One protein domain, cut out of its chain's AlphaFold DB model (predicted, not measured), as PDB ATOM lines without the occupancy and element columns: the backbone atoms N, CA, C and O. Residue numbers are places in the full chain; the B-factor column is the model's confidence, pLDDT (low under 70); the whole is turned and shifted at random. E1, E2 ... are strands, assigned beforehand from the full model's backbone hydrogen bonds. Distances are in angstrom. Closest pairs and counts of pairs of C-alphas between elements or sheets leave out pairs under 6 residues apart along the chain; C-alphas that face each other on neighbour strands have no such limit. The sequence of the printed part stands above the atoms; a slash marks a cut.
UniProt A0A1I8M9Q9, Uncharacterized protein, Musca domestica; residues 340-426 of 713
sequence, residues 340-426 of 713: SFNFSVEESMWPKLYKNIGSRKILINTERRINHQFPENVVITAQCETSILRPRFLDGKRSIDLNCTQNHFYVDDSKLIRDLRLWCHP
ATOM      1  N   SER A 340      86.131 150.901 110.174       66.62
ATOM      2  CA  SER A 340      85.202 151.659 109.350       66.62
ATOM      3  C   SER A 340      84.428 150.733 108.423       66.62
ATOM      4  O   SER A 340      85.012 149.830 107.826       66.62
ATOM      5  N   PHE A 341      83.138 150.989 108.242       69.62
ATOM      6  CA  PHE A 341      82.360 150.394 107.159       69.62
ATOM      7  C   PHE A 341      81.709 151.511 106.321       69.62
ATOM      8  O   PHE A 341      81.427 152.593 106.844       69.62
ATOM      9  N   ASN A 342      81.490 151.237 105.030       62.69
ATOM     10  CA  ASN A 342      80.861 152.153 104.078       62.69
ATOM     11  C   ASN A 342      79.648 151.498 103.381       62.69
ATOM     12  O   ASN A 342      79.776 150.411 102.806       62.69
ATOM     13  N   PHE A 343      78.484 152.157 103.400       64.56
ATOM     14  CA  PHE A 343      77.314 151.763 102.609       64.56
ATOM     15  C   PHE A 343      77.363 152.422 101.220       64.56
ATOM     16  O   PHE A 343      77.119 153.613 101.074       64.56
ATOM     17  N   SER A 344      77.627 151.642 100.168       53.62
ATOM     18  CA  SER A 344      77.781 152.165  98.798       53.62
ATOM     19  C   SER A 344      76.552 151.994  97.886       53.62
ATOM     20  O   SER A 344      76.709 152.050  96.666       53.62
ATOM     21  N   VAL A 345      75.370 151.668  98.420       59.91
ATOM     22  CA  VAL A 345      74.176 151.270  97.633       59.91
ATOM     23  C   VAL A 345      72.910 151.912  98.210       59.91
ATOM     24  O   VAL A 345      72.981 152.509  99.280       59.91
ATOM     25  N   GLU A 346      71.770 151.788  97.526       65.38
ATOM     26  CA  GLU A 346      70.443 152.210  97.997       65.38
ATOM     27  C   GLU A 346      70.144 151.750  99.430       65.38
ATOM     28  O   GLU A 346      70.408 150.606  99.807       65.38
ATOM     29  N   GLU A 347      69.541 152.651 100.207       63.25
ATOM     30  CA  GLU A 347      69.193 152.470 101.623       63.25
ATOM     31  C   GLU A 347      68.292 151.246 101.872       63.25
ATOM     32  O   GLU A 347      68.388 150.591 102.908       63.25
ATOM     33  N   SER A 348      67.483 150.859 100.880       65.44
ATOM     34  CA  SER A 348      66.597 149.686 100.918       65.44
ATOM     35  C   SER A 348      67.330 148.342 101.055       65.44
ATOM     36  O   SER A 348      66.727 147.354 101.482       65.44
ATOM     37  N   MET A 349      68.621 148.290 100.710       73.50
ATOM     38  CA  MET A 349      69.463 147.090 100.788       73.50
ATOM     39  C   MET A 349      70.385 147.084 102.013       73.50
ATOM     40  O   MET A 349      71.210 146.173 102.157       73.50
ATOM     41  N   TRP A 350      70.283 148.085 102.892       77.06
ATOM     42  CA  TRP A 350      71.134 148.162 104.074       77.06
ATOM     43  C   TRP A 350      70.650 147.198 105.165       77.06
ATOM     44  O   TRP A 350      69.459 147.158 105.488       77.06
ATOM     45  N   PRO A 351      71.555 146.423 105.777       81.75
ATOM     46  CA  PRO A 351      71.236 145.679 106.982       81.75
ATOM     47  C   PRO A 351      71.016 146.627 108.158       81.75
ATOM     48  O   PRO A 351      71.696 147.645 108.302       81.75
ATOM     49  N   LYS A 352      70.129 146.230 109.072       85.19
ATOM     50  CA  LYS A 352      70.035 146.865 110.387       85.19
ATOM     51  C   LYS A 352      71.268 146.486 111.194       85.19
ATOM     52  O   LYS A 352      71.595 145.303 111.320       85.19
ATOM     53  N   LEU A 353      71.945 147.491 111.735       85.81
ATOM     54  CA  LEU A 353      73.125 147.302 112.566       85.81
ATOM     55  C   LEU A 353      72.753 147.427 114.038       85.81
ATOM     56  O   LEU A 353      72.091 148.380 114.449       85.81
ATOM     57  N   TYR A 354      73.233 146.487 114.842       86.12
ATOM     58  CA  TYR A 354      73.045 146.487 116.282       86.12
ATOM     59  C   TYR A 354      74.387 146.441 116.993       86.12
ATOM     60  O   TYR A 354      75.235 145.601 116.703       86.12
ATOM     61  N   LYS A 355      74.565 147.320 117.976       84.31
ATOM     62  CA  LYS A 355      75.681 147.238 118.912       84.31
ATOM     63  C   LYS A 355      75.340 146.231 120.005       84.31
ATOM     64  O   LYS A 355      74.328 146.398 120.692       84.31
ATOM     65  N   ASN A 356      76.200 145.235 120.198       78.75
ATOM     66  CA  ASN A 356      76.028 144.255 121.265       78.75
ATOM     67  C   ASN A 356      76.593 144.817 122.579       78.75
ATOM     68  O   ASN A 356      77.729 145.286 122.638       78.75
ATOM     69  N   ILE A 357      75.783 144.795 123.640       74.44
ATOM     70  CA  ILE A 357      76.154 145.208 124.998       74.44
ATOM     71  C   ILE A 357      75.748 144.081 125.949       74.44
ATOM     72  O   ILE A 357      74.593 143.979 126.372       74.44
ATOM     73  N   GLY A 358      76.703 143.204 126.263       72.00
ATOM     74  CA  GLY A 358      76.425 141.970 126.996       72.00
ATOM     75  C   GLY A 358      75.445 141.087 126.218       72.00
ATOM     76  O   GLY A 358      75.696 140.754 125.066       72.00
ATOM     77  N   SER A 359      74.310 140.745 126.833       73.69
ATOM     78  CA  SER A 359      73.229 139.972 126.201       73.69
ATOM     79  C   SER A 359      72.204 140.818 125.437       73.69
ATOM     80  O   SER A 359      71.275 140.268 124.847       73.69
ATOM     81  N   ARG A 360      72.325 142.151 125.461       69.00
ATOM     82  CA  ARG A 360      71.367 143.067 124.827       69.00
ATOM     83  C   ARG A 360      71.933 143.658 123.542       69.00
ATOM     84  O   ARG A 360      73.142 143.825 123.398       69.00
ATOM     85  N   LYS A 361      71.034 144.021 122.628       82.50
ATOM     86  CA  LYS A 361      71.351 144.648 121.340       82.50
ATOM     87  C   LYS A 361      70.718 146.036 121.277       82.50
ATOM     88  O   LYS A 361      69.546 146.184 121.613       82.50
ATOM     89  N   ILE A 362      71.485 147.044 120.864       83.12
ATOM     90  CA  ILE A 362      70.996 148.415 120.654       83.12
ATOM     91  C   ILE A 362      71.077 148.740 119.168       83.12
ATOM     92  O   ILE A 362      72.146 148.613 118.575       83.12
ATOM     93  N   LEU A 363      69.962 149.171 118.579       82.88
ATOM     94  CA  LEU A 363      69.909 149.580 117.179       82.88
ATOM     95  C   LEU A 363      70.783 150.821 116.948       82.88
ATOM     96  O   LEU A 363      70.692 151.807 117.682       82.88
ATOM     97  N   ILE A 364      71.620 150.769 115.919       80.06
ATOM     98  CA  ILE A 364      72.452 151.885 115.477       80.06
ATOM     99  C   ILE A 364      71.679 152.645 114.403       80.06
ATOM    100  O   ILE A 364      71.220 152.051 113.433       80.06
ATOM    101  N   ASN A 365      71.547 153.963 114.563       70.75
ATOM    102  CA  ASN A 365      70.923 154.797 113.543       70.75
ATOM    103  C   ASN A 365      71.862 154.935 112.332       70.75
ATOM    104  O   ASN A 365      72.929 155.548 112.438       70.75
ATOM    105  N   THR A 366      71.460 154.353 111.205       65.62
ATOM    106  CA  THR A 366      72.194 154.346 109.933       65.62
ATOM    107  C   THR A 366      71.665 155.360 108.915       65.62
ATOM    108  O   THR A 366      72.364 155.651 107.953       65.62
ATOM    109  N   GLU A 367      70.502 155.981 109.146       55.72
ATOM    110  CA  GLU A 367      69.712 156.753 108.155       55.72
ATOM    111  C   GLU A 367      70.367 158.070 107.668       55.72
ATOM    112  O   GLU A 367      69.756 158.858 106.952       55.72
ATOM    113  N   ARG A 368      71.607 158.390 108.076       51.69
ATOM    114  CA  ARG A 368      72.268 159.675 107.742       51.69
ATOM    115  C   ARG A 368      73.772 159.609 107.501       51.69
ATOM    116  O   ARG A 368      74.389 160.652 107.279       51.69
ATOM    117  N   ARG A 369      74.401 158.435 107.598       55.19
ATOM    118  CA  ARG A 369      75.859 158.318 107.472       55.19
ATOM    119  C   ARG A 369      76.232 157.147 106.581       55.19
ATOM    120  O   ARG A 369      75.945 156.002 106.876       55.19
ATOM    121  N   ILE A 370      76.931 157.468 105.502       58.84
ATOM    122  CA  ILE A 370      77.488 156.489 104.567       58.84
ATOM    123  C   ILE A 370      78.659 155.738 105.215       58.84
ATOM    124  O   ILE A 370      78.825 154.548 104.986       58.84
ATOM    125  N   ASN A 371      79.422 156.416 106.080       63.56
ATOM    126  CA  ASN A 371      80.544 155.840 106.814       63.56
ATOM    127  C   ASN A 371      80.238 155.760 108.307       63.56
ATOM    128  O   ASN A 371      79.918 156.773 108.937       63.56
ATOM    129  N   HIS A 372      80.428 154.580 108.890       69.44
ATOM    130  CA  HIS A 372      80.418 154.407 110.338       69.44
ATOM    131  C   HIS A 372      81.754 153.858 110.817       69.44
ATOM    132  O   HIS A 372      82.355 153.015 110.157       69.44
ATOM    133  N   GLN A 373      82.188 154.333 111.980       69.62
ATOM    134  CA  GLN A 373      83.387 153.873 112.672       69.62
ATOM    135  C   GLN A 373      82.978 153.202 113.977       69.62
ATOM    136  O   GLN A 373      82.145 153.730 114.721       69.62
ATOM    137  N   PHE A 374      83.561 152.039 114.235       72.75
ATOM    138  CA  PHE A 374      83.320 151.266 115.440       72.75
ATOM    139  C   PHE A 374      84.624 151.057 116.207       72.75
ATOM    140  O   PHE A 374      85.619 150.689 115.582       72.75
ATOM    141  N   PRO A 375      84.617 151.246 117.539       65.75
ATOM    142  CA  PRO A 375      85.790 150.995 118.363       65.75
ATOM    143  C   PRO A 375      86.248 149.538 118.287       65.75
ATOM    144  O   PRO A 375      85.437 148.623 118.120       65.75
ATOM    145  N   GLU A 376      87.541 149.326 118.495       70.44
ATOM    146  CA  GLU A 376      88.128 147.994 118.612       70.44
ATOM    147  C   GLU A 376      87.495 147.174 119.758       70.44
ATOM    148  O   GLU A 376      87.120 147.709 120.804       70.44
ATOM    149  N   ASN A 377      87.384 145.858 119.556       72.56
ATOM    150  CA  ASN A 377      86.732 144.877 120.434       72.56
ATOM    151  C   ASN A 377      85.217 145.066 120.617       72.56
ATOM    152  O   ASN A 377      84.620 144.495 121.534       72.56
ATOM    153  N   VAL A 378      84.569 145.850 119.753       77.62
ATOM    154  CA  VAL A 378      83.108 145.904 119.687       77.62
ATOM    155  C   VAL A 378      82.602 144.843 118.716       77.62
ATOM    156  O   VAL A 378      83.059 144.752 117.577       77.62
ATOM    157  N   VAL A 379      81.600 144.084 119.165       85.19
ATOM    158  CA  VAL A 379      80.831 143.181 118.308       85.19
ATOM    159  C   VAL A 379      79.579 143.906 117.822       85.19
ATOM    160  O   VAL A 379      78.774 144.400 118.622       85.19
ATOM    161  N   ILE A 380      79.424 143.971 116.504       87.62
ATOM    162  CA  ILE A 380      78.257 144.541 115.831       87.62
ATOM    163  C   ILE A 380      77.496 143.410 115.157       87.62
ATOM    164  O   ILE A 380      78.052 142.710 114.321       87.62
ATOM    165  N   THR A 381      76.215 143.241 115.465       88.62
ATOM    166  CA  THR A 381      75.366 142.348 114.675       88.62
ATOM    167  C   THR A 381      74.845 143.110 113.465       88.62
ATOM    168  O   THR A 381      74.188 144.139 113.619       88.62
ATOM    169  N   ALA A 382      75.067 142.576 112.269       86.50
ATOM    170  CA  ALA A 382      74.344 142.999 111.083       86.50
ATOM    171  C   ALA A 382      73.207 142.019 110.787       86.50
ATOM    172  O   ALA A 382      73.395 140.798 110.800       86.50
ATOM    173  N   GLN A 383      72.015 142.553 110.540       86.62
ATOM    174  CA  GLN A 383      70.815 141.756 110.324       86.62
ATOM    175  C   GLN A 383      70.060 142.240 109.090       86.62
ATOM    176  O   GLN A 383      69.682 143.408 108.987       86.62
ATOM    177  N   CYS A 384      69.816 141.313 108.172       80.81
ATOM    178  CA  CYS A 384      68.969 141.534 107.014       80.81
ATOM    179  C   CYS A 384      67.542 141.080 107.320       80.81
ATOM    180  O   CYS A 384      67.326 140.072 107.993       80.81
ATOM    181  N   GLU A 385      66.550 141.811 106.809       72.38
ATOM    182  CA  GLU A 385      65.156 141.352 106.886       72.38
ATOM    183  C   GLU A 385      64.930 140.107 106.007       72.38
ATOM    184  O   GLU A 385      64.154 139.228 106.384       72.38
ATOM    185  N   THR A 386      65.635 140.034 104.871       72.44
ATOM    186  CA  THR A 386      65.758 138.881 103.962       72.44
ATOM    187  C   THR A 386      66.976 138.030 104.347       72.44
ATOM    188  O   THR A 386      66.972 137.359 105.373       72.44
ATOM    189  N   SER A 387      68.044 138.093 103.558       78.62
ATOM    190  CA  SER A 387      69.323 137.428 103.764       78.62
ATOM    191  C   SER A 387      70.438 138.322 103.230       78.62
ATOM    192  O   SER A 387      70.208 139.260 102.464       78.62
ATOM    193  N   ILE A 388      71.657 138.058 103.669       82.00
ATOM    194  CA  ILE A 388      72.858 138.736 103.206       82.00
ATOM    195  C   ILE A 388      73.118 138.289 101.766       82.00
ATOM    196  O   ILE A 388      73.111 137.100 101.486       82.00
ATOM    197  N   LEU A 389      73.335 139.248 100.867       79.38
ATOM    198  CA  LEU A 389      73.746 139.052  99.470       79.38
ATOM    199  C   LEU A 389      75.268 139.206  99.323       79.38
ATOM    200  O   LEU A 389      75.917 138.547  98.505       79.38
ATOM    201  N   ARG A 390      75.861 140.132 100.088       74.81
ATOM    202  CA  ARG A 390      77.308 140.371 100.110       74.81
ATOM    203  C   ARG A 390      77.820 140.540 101.536       74.81
ATOM    204  O   ARG A 390      77.161 141.224 102.316       74.81
ATOM    205  N   PRO A 391      79.017 140.009 101.843       72.44
ATOM    206  CA  PRO A 391      79.931 139.291 100.942       72.44
ATOM    207  C   PRO A 391      79.432 137.879 100.568       72.44
ATOM    208  O   PRO A 391      78.713 137.254 101.332       72.44
ATOM    209  N   ARG A 392      79.815 137.369  99.381       76.44
ATOM    210  CA  ARG A 392      79.265 136.123  98.782       76.44
ATOM    211  C   ARG A 392      79.404 134.877  99.659       76.44
ATOM    212  O   ARG A 392      78.598 133.969  99.551       76.44
ATOM    213  N   PHE A 393      80.434 134.806 100.492       79.00
ATOM    214  CA  PHE A 393      80.636 133.658 101.379       79.00
ATOM    215  C   PHE A 393      79.669 133.652 102.579       79.00
ATOM    216  O   PHE A 393      79.584 132.658 103.290       79.00
ATOM    217  N   LEU A 394      78.946 134.755 102.796       77.19
ATOM    218  CA  LEU A 394      77.869 134.892 103.776       77.19
ATOM    219  C   LEU A 394      76.486 134.902 103.101       77.19
ATOM    220  O   LEU A 394      75.497 135.184 103.775       77.19
ATOM    221  N   ASP A 395      76.420 134.622 101.791       79.81
ATOM    222  CA  ASP A 395      75.170 134.620 101.028       79.81
ATOM    223  C   ASP A 395      74.161 133.639 101.647       79.81
ATOM    224  O   ASP A 395      74.513 132.517 102.017       79.81
ATOM    225  N   GLY A 396      72.921 134.090 101.826       73.88
ATOM    226  CA  GLY A 396      71.850 133.314 102.455       73.88
ATOM    227  C   GLY A 396      71.765 133.412 103.986       73.88
ATOM    228  O   GLY A 396      70.714 133.093 104.543       73.88
ATOM    229  N   LYS A 397      72.786 133.918 104.700       80.88
ATOM    230  CA  LYS A 397      72.685 134.133 106.161       80.88
ATOM    231  C   LYS A 397      71.764 135.320 106.478       80.88
ATOM    232  O   LYS A 397      71.860 136.368 105.848       80.88
ATOM    233  N   ARG A 398      70.902 135.202 107.494       81.44
ATOM    234  CA  ARG A 398      69.977 136.282 107.914       81.44
ATOM    235  C   ARG A 398      70.610 137.295 108.871       81.44
ATOM    236  O   ARG A 398      70.238 138.468 108.892       81.44
ATOM    237  N   SER A 399      71.578 136.846 109.664       86.19
ATOM    238  CA  SER A 399      72.288 137.668 110.641       86.19
ATOM    239  C   SER A 399      73.727 137.189 110.793       86.19
ATOM    240  O   SER A 399      73.988 135.988 110.712       86.19
ATOM    241  N   ILE A 400      74.645 138.133 110.995       88.12
ATOM    242  CA  ILE A 400      76.062 137.879 111.260       88.12
ATOM    243  C   ILE A 400      76.561 138.793 112.374       88.12
ATOM    244  O   ILE A 400      76.112 139.936 112.491       88.12
ATOM    245  N   ASP A 401      77.529 138.306 113.141       88.81
ATOM    246  CA  ASP A 401      78.265 139.106 114.112       88.81
ATOM    247  C   ASP A 401      79.620 139.507 113.519       88.81
ATOM    248  O   ASP A 401      80.400 138.672 113.066       88.81
ATOM    249  N   LEU A 402      79.866 140.813 113.496       86.44
ATOM    250  CA  LEU A 402      81.075 141.460 113.012       86.44
ATOM    251  C   LEU A 402      81.921 141.848 114.220       86.44
ATOM    252  O   LEU A 402      81.545 142.742 114.983       86.44
ATOM    253  N   ASN A 403      83.066 141.195 114.390       86.19
ATOM    254  CA  ASN A 403      84.014 141.540 115.442       86.19
ATOM    255  C   ASN A 403      85.051 142.531 114.904       86.19
ATOM    256  O   ASN A 403      85.747 142.225 113.936       86.19
ATOM    257  N   CYS A 404      85.135 143.722 115.497       79.81
ATOM    258  CA  CYS A 404      86.152 144.699 115.127       79.81
ATOM    259  C   CYS A 404      87.464 144.423 115.871       79.81
ATOM    260  O   CYS A 404      87.528 144.543 117.094       79.81
ATOM    261  N   THR A 405      88.527 144.082 115.146       75.12
ATOM    262  CA  THR A 405      89.848 143.806 115.728       75.12
ATOM    263  C   THR A 405      90.935 144.329 114.790       75.12
ATOM    264  O   THR A 405      90.904 144.054 113.590       75.12
ATOM    265  N   GLN A 406      91.903 145.098 115.302       70.06
ATOM    266  CA  GLN A 406      93.050 145.600 114.534       70.06
ATOM    267  C   GLN A 406      92.671 146.282 113.196       70.06
ATOM    268  O   GLN A 406      93.259 145.981 112.151       70.06
ATOM    269  N   ASN A 407      91.685 147.191 113.186       68.88
ATOM    270  CA  ASN A 407      91.163 147.874 111.983       68.88
ATOM    271  C   ASN A 407      90.477 146.969 110.937       68.88
ATOM    272  O   ASN A 407      90.345 147.371 109.778       68.88
ATOM    273  N   HIS A 408      90.077 145.744 111.289       71.56
ATOM    274  CA  HIS A 408      89.369 144.841 110.379       71.56
ATOM    275  C   HIS A 408      88.158 144.206 111.057       71.56
ATOM    276  O   HIS A 408      88.171 143.935 112.257       71.56
ATOM    277  N   PHE A 409      87.119 143.936 110.270       80.00
ATOM    278  CA  PHE A 409      86.004 143.118 110.726       80.00
ATOM    279  C   PHE A 409      86.315 141.637 110.532       80.00
ATOM    280  O   PHE A 409      86.870 141.243 109.509       80.00
ATOM    281  N   TYR A 410      85.909 140.819 111.493       81.44
ATOM    282  CA  TYR A 410      85.970 139.366 111.420       81.44
ATOM    283  C   TYR A 410      84.564 138.786 111.542       81.44
ATOM    284  O   TYR A 410      83.755 139.282 112.329       81.44
ATOM    285  N   VAL A 411      84.289 137.740 110.766       81.25
ATOM    286  CA  VAL A 411      83.075 136.912 110.867       81.25
ATOM    287  C   VAL A 411      83.532 135.469 110.914       81.25
ATOM    288  O   VAL A 411      84.253 135.055 110.011       81.25
ATOM    289  N   ASP A 412      83.128 134.714 111.937       77.00
ATOM    290  CA  ASP A 412      83.529 133.309 112.117       77.00
ATOM    291  C   ASP A 412      85.057 133.122 111.934       77.00
ATOM    292  O   ASP A 412      85.510 132.315 111.124       77.00
ATOM    293  N   ASP A 413      85.850 133.977 112.596       71.19
ATOM    294  CA  ASP A 413      87.325 134.053 112.524       71.19
ATOM    295  C   ASP A 413      87.930 134.387 111.143       71.19
ATOM    296  O   ASP A 413      89.148 134.478 110.980       71.19
ATOM    297  N   SER A 414      87.095 134.660 110.141       76.06
ATOM    298  CA  SER A 414      87.529 135.056 108.802       76.06
ATOM    299  C   SER A 414      87.660 136.573 108.688       76.06
ATOM    300  O   SER A 414      86.693 137.316 108.875       76.06
ATOM    301  N   LYS A 415      88.863 137.038 108.334       77.56
ATOM    302  CA  LYS A 415      89.171 138.457 108.120       77.56
ATOM    303  C   LYS A 415      88.440 139.009 106.897       77.56
ATOM    304  O   LYS A 415      88.620 138.524 105.779       77.56
ATOM    305  N   LEU A 416      87.681 140.081 107.089       68.88
ATOM    306  CA  LEU A 416      87.058 140.846 106.017       68.88
ATOM    307  C   LEU A 416      88.002 141.942 105.503       68.88
ATOM    308  O   LEU A 416      88.793 142.526 106.247       68.88
ATOM    309  N   ILE A 417      87.922 142.223 104.200       61.28
ATOM    310  CA  ILE A 417      88.675 143.305 103.546       61.28
ATOM    311  C   ILE A 417      88.236 144.654 104.148       61.28
ATOM    312  O   ILE A 417      87.066 144.813 104.490       61.28
ATOM    313  N   ARG A 418      89.165 145.623 104.256       52.59
ATOM    314  CA  ARG A 418      88.944 146.967 104.842       52.59
ATOM    315  C   ARG A 418      87.696 147.697 104.323       52.59
ATOM    316  O   ARG A 418      87.091 148.440 105.082       52.59
ATOM    317  N   ASP A 419      87.280 147.432 103.085       55.97
ATOM    318  CA  ASP A 419      86.057 147.975 102.486       55.97
ATOM    319  C   ASP A 419      84.934 146.928 102.493       55.97
ATOM    320  O   ASP A 419      84.543 146.388 101.451       55.97
ATOM    321  N   LEU A 420      84.427 146.595 103.683       62.22
ATOM    322  CA  LEU A 420      83.320 145.653 103.823       62.22
ATOM    323  C   LEU A 420      82.052 146.219 103.171       62.22
ATOM    324  O   LEU A 420      81.366 147.071 103.731       62.22
ATOM    325  N   ARG A 421      81.717 145.693 101.991       69.81
ATOM    326  CA  ARG A 421      80.436 145.932 101.320       69.81
ATOM    327  C   ARG A 421      79.424 144.903 101.805       69.81
ATOM    328  O   ARG A 421      79.433 143.761 101.339       69.81
ATOM    329  N   LEU A 422      78.598 145.308 102.762       74.69
ATOM    330  CA  LEU A 422      77.576 144.459 103.360       74.69
ATOM    331  C   LEU A 422      76.191 144.833 102.826       74.69
ATOM    332  O   LEU A 422      75.717 145.936 103.089       74.69
ATOM    333  N   TRP A 423      75.557 143.921 102.089       80.75
ATOM    334  CA  TRP A 423      74.272 144.172 101.422       80.75
ATOM    335  C   TRP A 423      73.286 143.054 101.710       80.75
ATOM    336  O   TRP A 423      73.668 141.882 101.713       80.75
ATOM    337  N   CYS A 424      72.021 143.416 101.878       79.62
ATOM    338  CA  CYS A 424      70.916 142.473 101.916       79.62
ATOM    339  C   CYS A 424      70.382 142.212 100.506       79.62
ATOM    340  O   CYS A 424      70.426 143.093  99.645       79.62
ATOM    341  N   HIS A 425      69.846 141.015 100.275       71.19
ATOM    342  CA  HIS A 425      69.028 140.761  99.094       71.19
ATOM    343  C   HIS A 425      67.827 141.716  99.102       71.19
ATOM    344  O   HIS A 425      67.158 141.822 100.140       71.19
ATOM    345  N   PRO A 426      67.530 142.404  97.984       65.38
ATOM    346  CA  PRO A 426      66.339 143.233  97.897       65.38
ATOM    347  C   PRO A 426      65.099 142.380  98.176       65.38
ATOM    348  O   PRO A 426      65.059 141.184  97.875       65.38
TER     349      PRO A 426
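Overview. This is residues 340 to 426 of the 713 residues of an uncharacterized protein of Musca domestica (UniProt A0A1I8M9Q9). One strongly twisted sheet of five antiparallel strands is partly faced by a small two-stranded pair, E1 and E4, lying over one of its faces. After E8 the last stretch turns back beside that strand and runs on to the short strand E6, near one end of E7. The printed part has 87 residues, with no named helix and eight strands, E1 to E8 in order along the chain; the large sheet runs E3, E2, E5, E7, E8. The class is all strand, with 36 residues, under half, in named elements. The whole is compact, with a radius of gyration of the C-alphas of 11.9 A, and rounded, spanning 30 by 26 by 24 A.

Arrangement. The large sheet is made of E3, residues 360 to 363, E2, residues 352 to 357, E5, residues 379 to 383, E7, residues 399 to 405, and E8, residues 408 to 411. E3 and E8 are its edge strands. E5 and E7 are antiparallel, at 153 degrees between their directions, with N 382 and O 400 2.8 A apart, within hydrogen-bond range. E2 and E5 stand at 149 degrees, with N 354 and O 381 at 2.8 A. The hairpin of E2 and E3 has N 355 and O 362 at 2.8 A. The hairpin of E7 and E8 has N 410 and O 403 at 2.8 A. The pairing of E7 is staggered: residues 399 to 403 pair with E5 and residues 403 to 405 with E8. E1, residues 340 to 342, and E4, residues 371 to 374, are antiparallel neighbours, with N 341 and O 372 at 2.9 A. The closest C-alphas of E4 and E7 are those of Phe 374 and Cys 404, 7.2 A apart. E1 and E8 are only just apart, with closest C-alphas at 8.1 A. E6, residues 388 to 390, pairs with no named strand, but is antiparallel to the short stretch 423 to 424. Residues 410 to 411 of E8 likewise pair with 414 to 415.

Along the chain. E1 begins at C-alpha 340, (85.202, 151.659, 109.350). E7 is the longest strand by residues, seven of them, and measures 19.3 A from C-alpha 399 at (72.288, 137.668, 110.641) to C-alpha 405. E2 measures 15.9 A and E5 12.9 A. E8 ends at C-alpha 411, (83.075, 136.912, 110.867).

Size, cuts and confidence. The C-alphas of Gln 406 and Pro 426 are the two farthest apart, at 31.6 A. The printed part has no cut and no long link. Residues 412 to 426 hold no named element. Mean pLDDT of the printed part is 74.1; 27 residues are under 70, among them 340 to 348, 366 to 373 and 416 to 421.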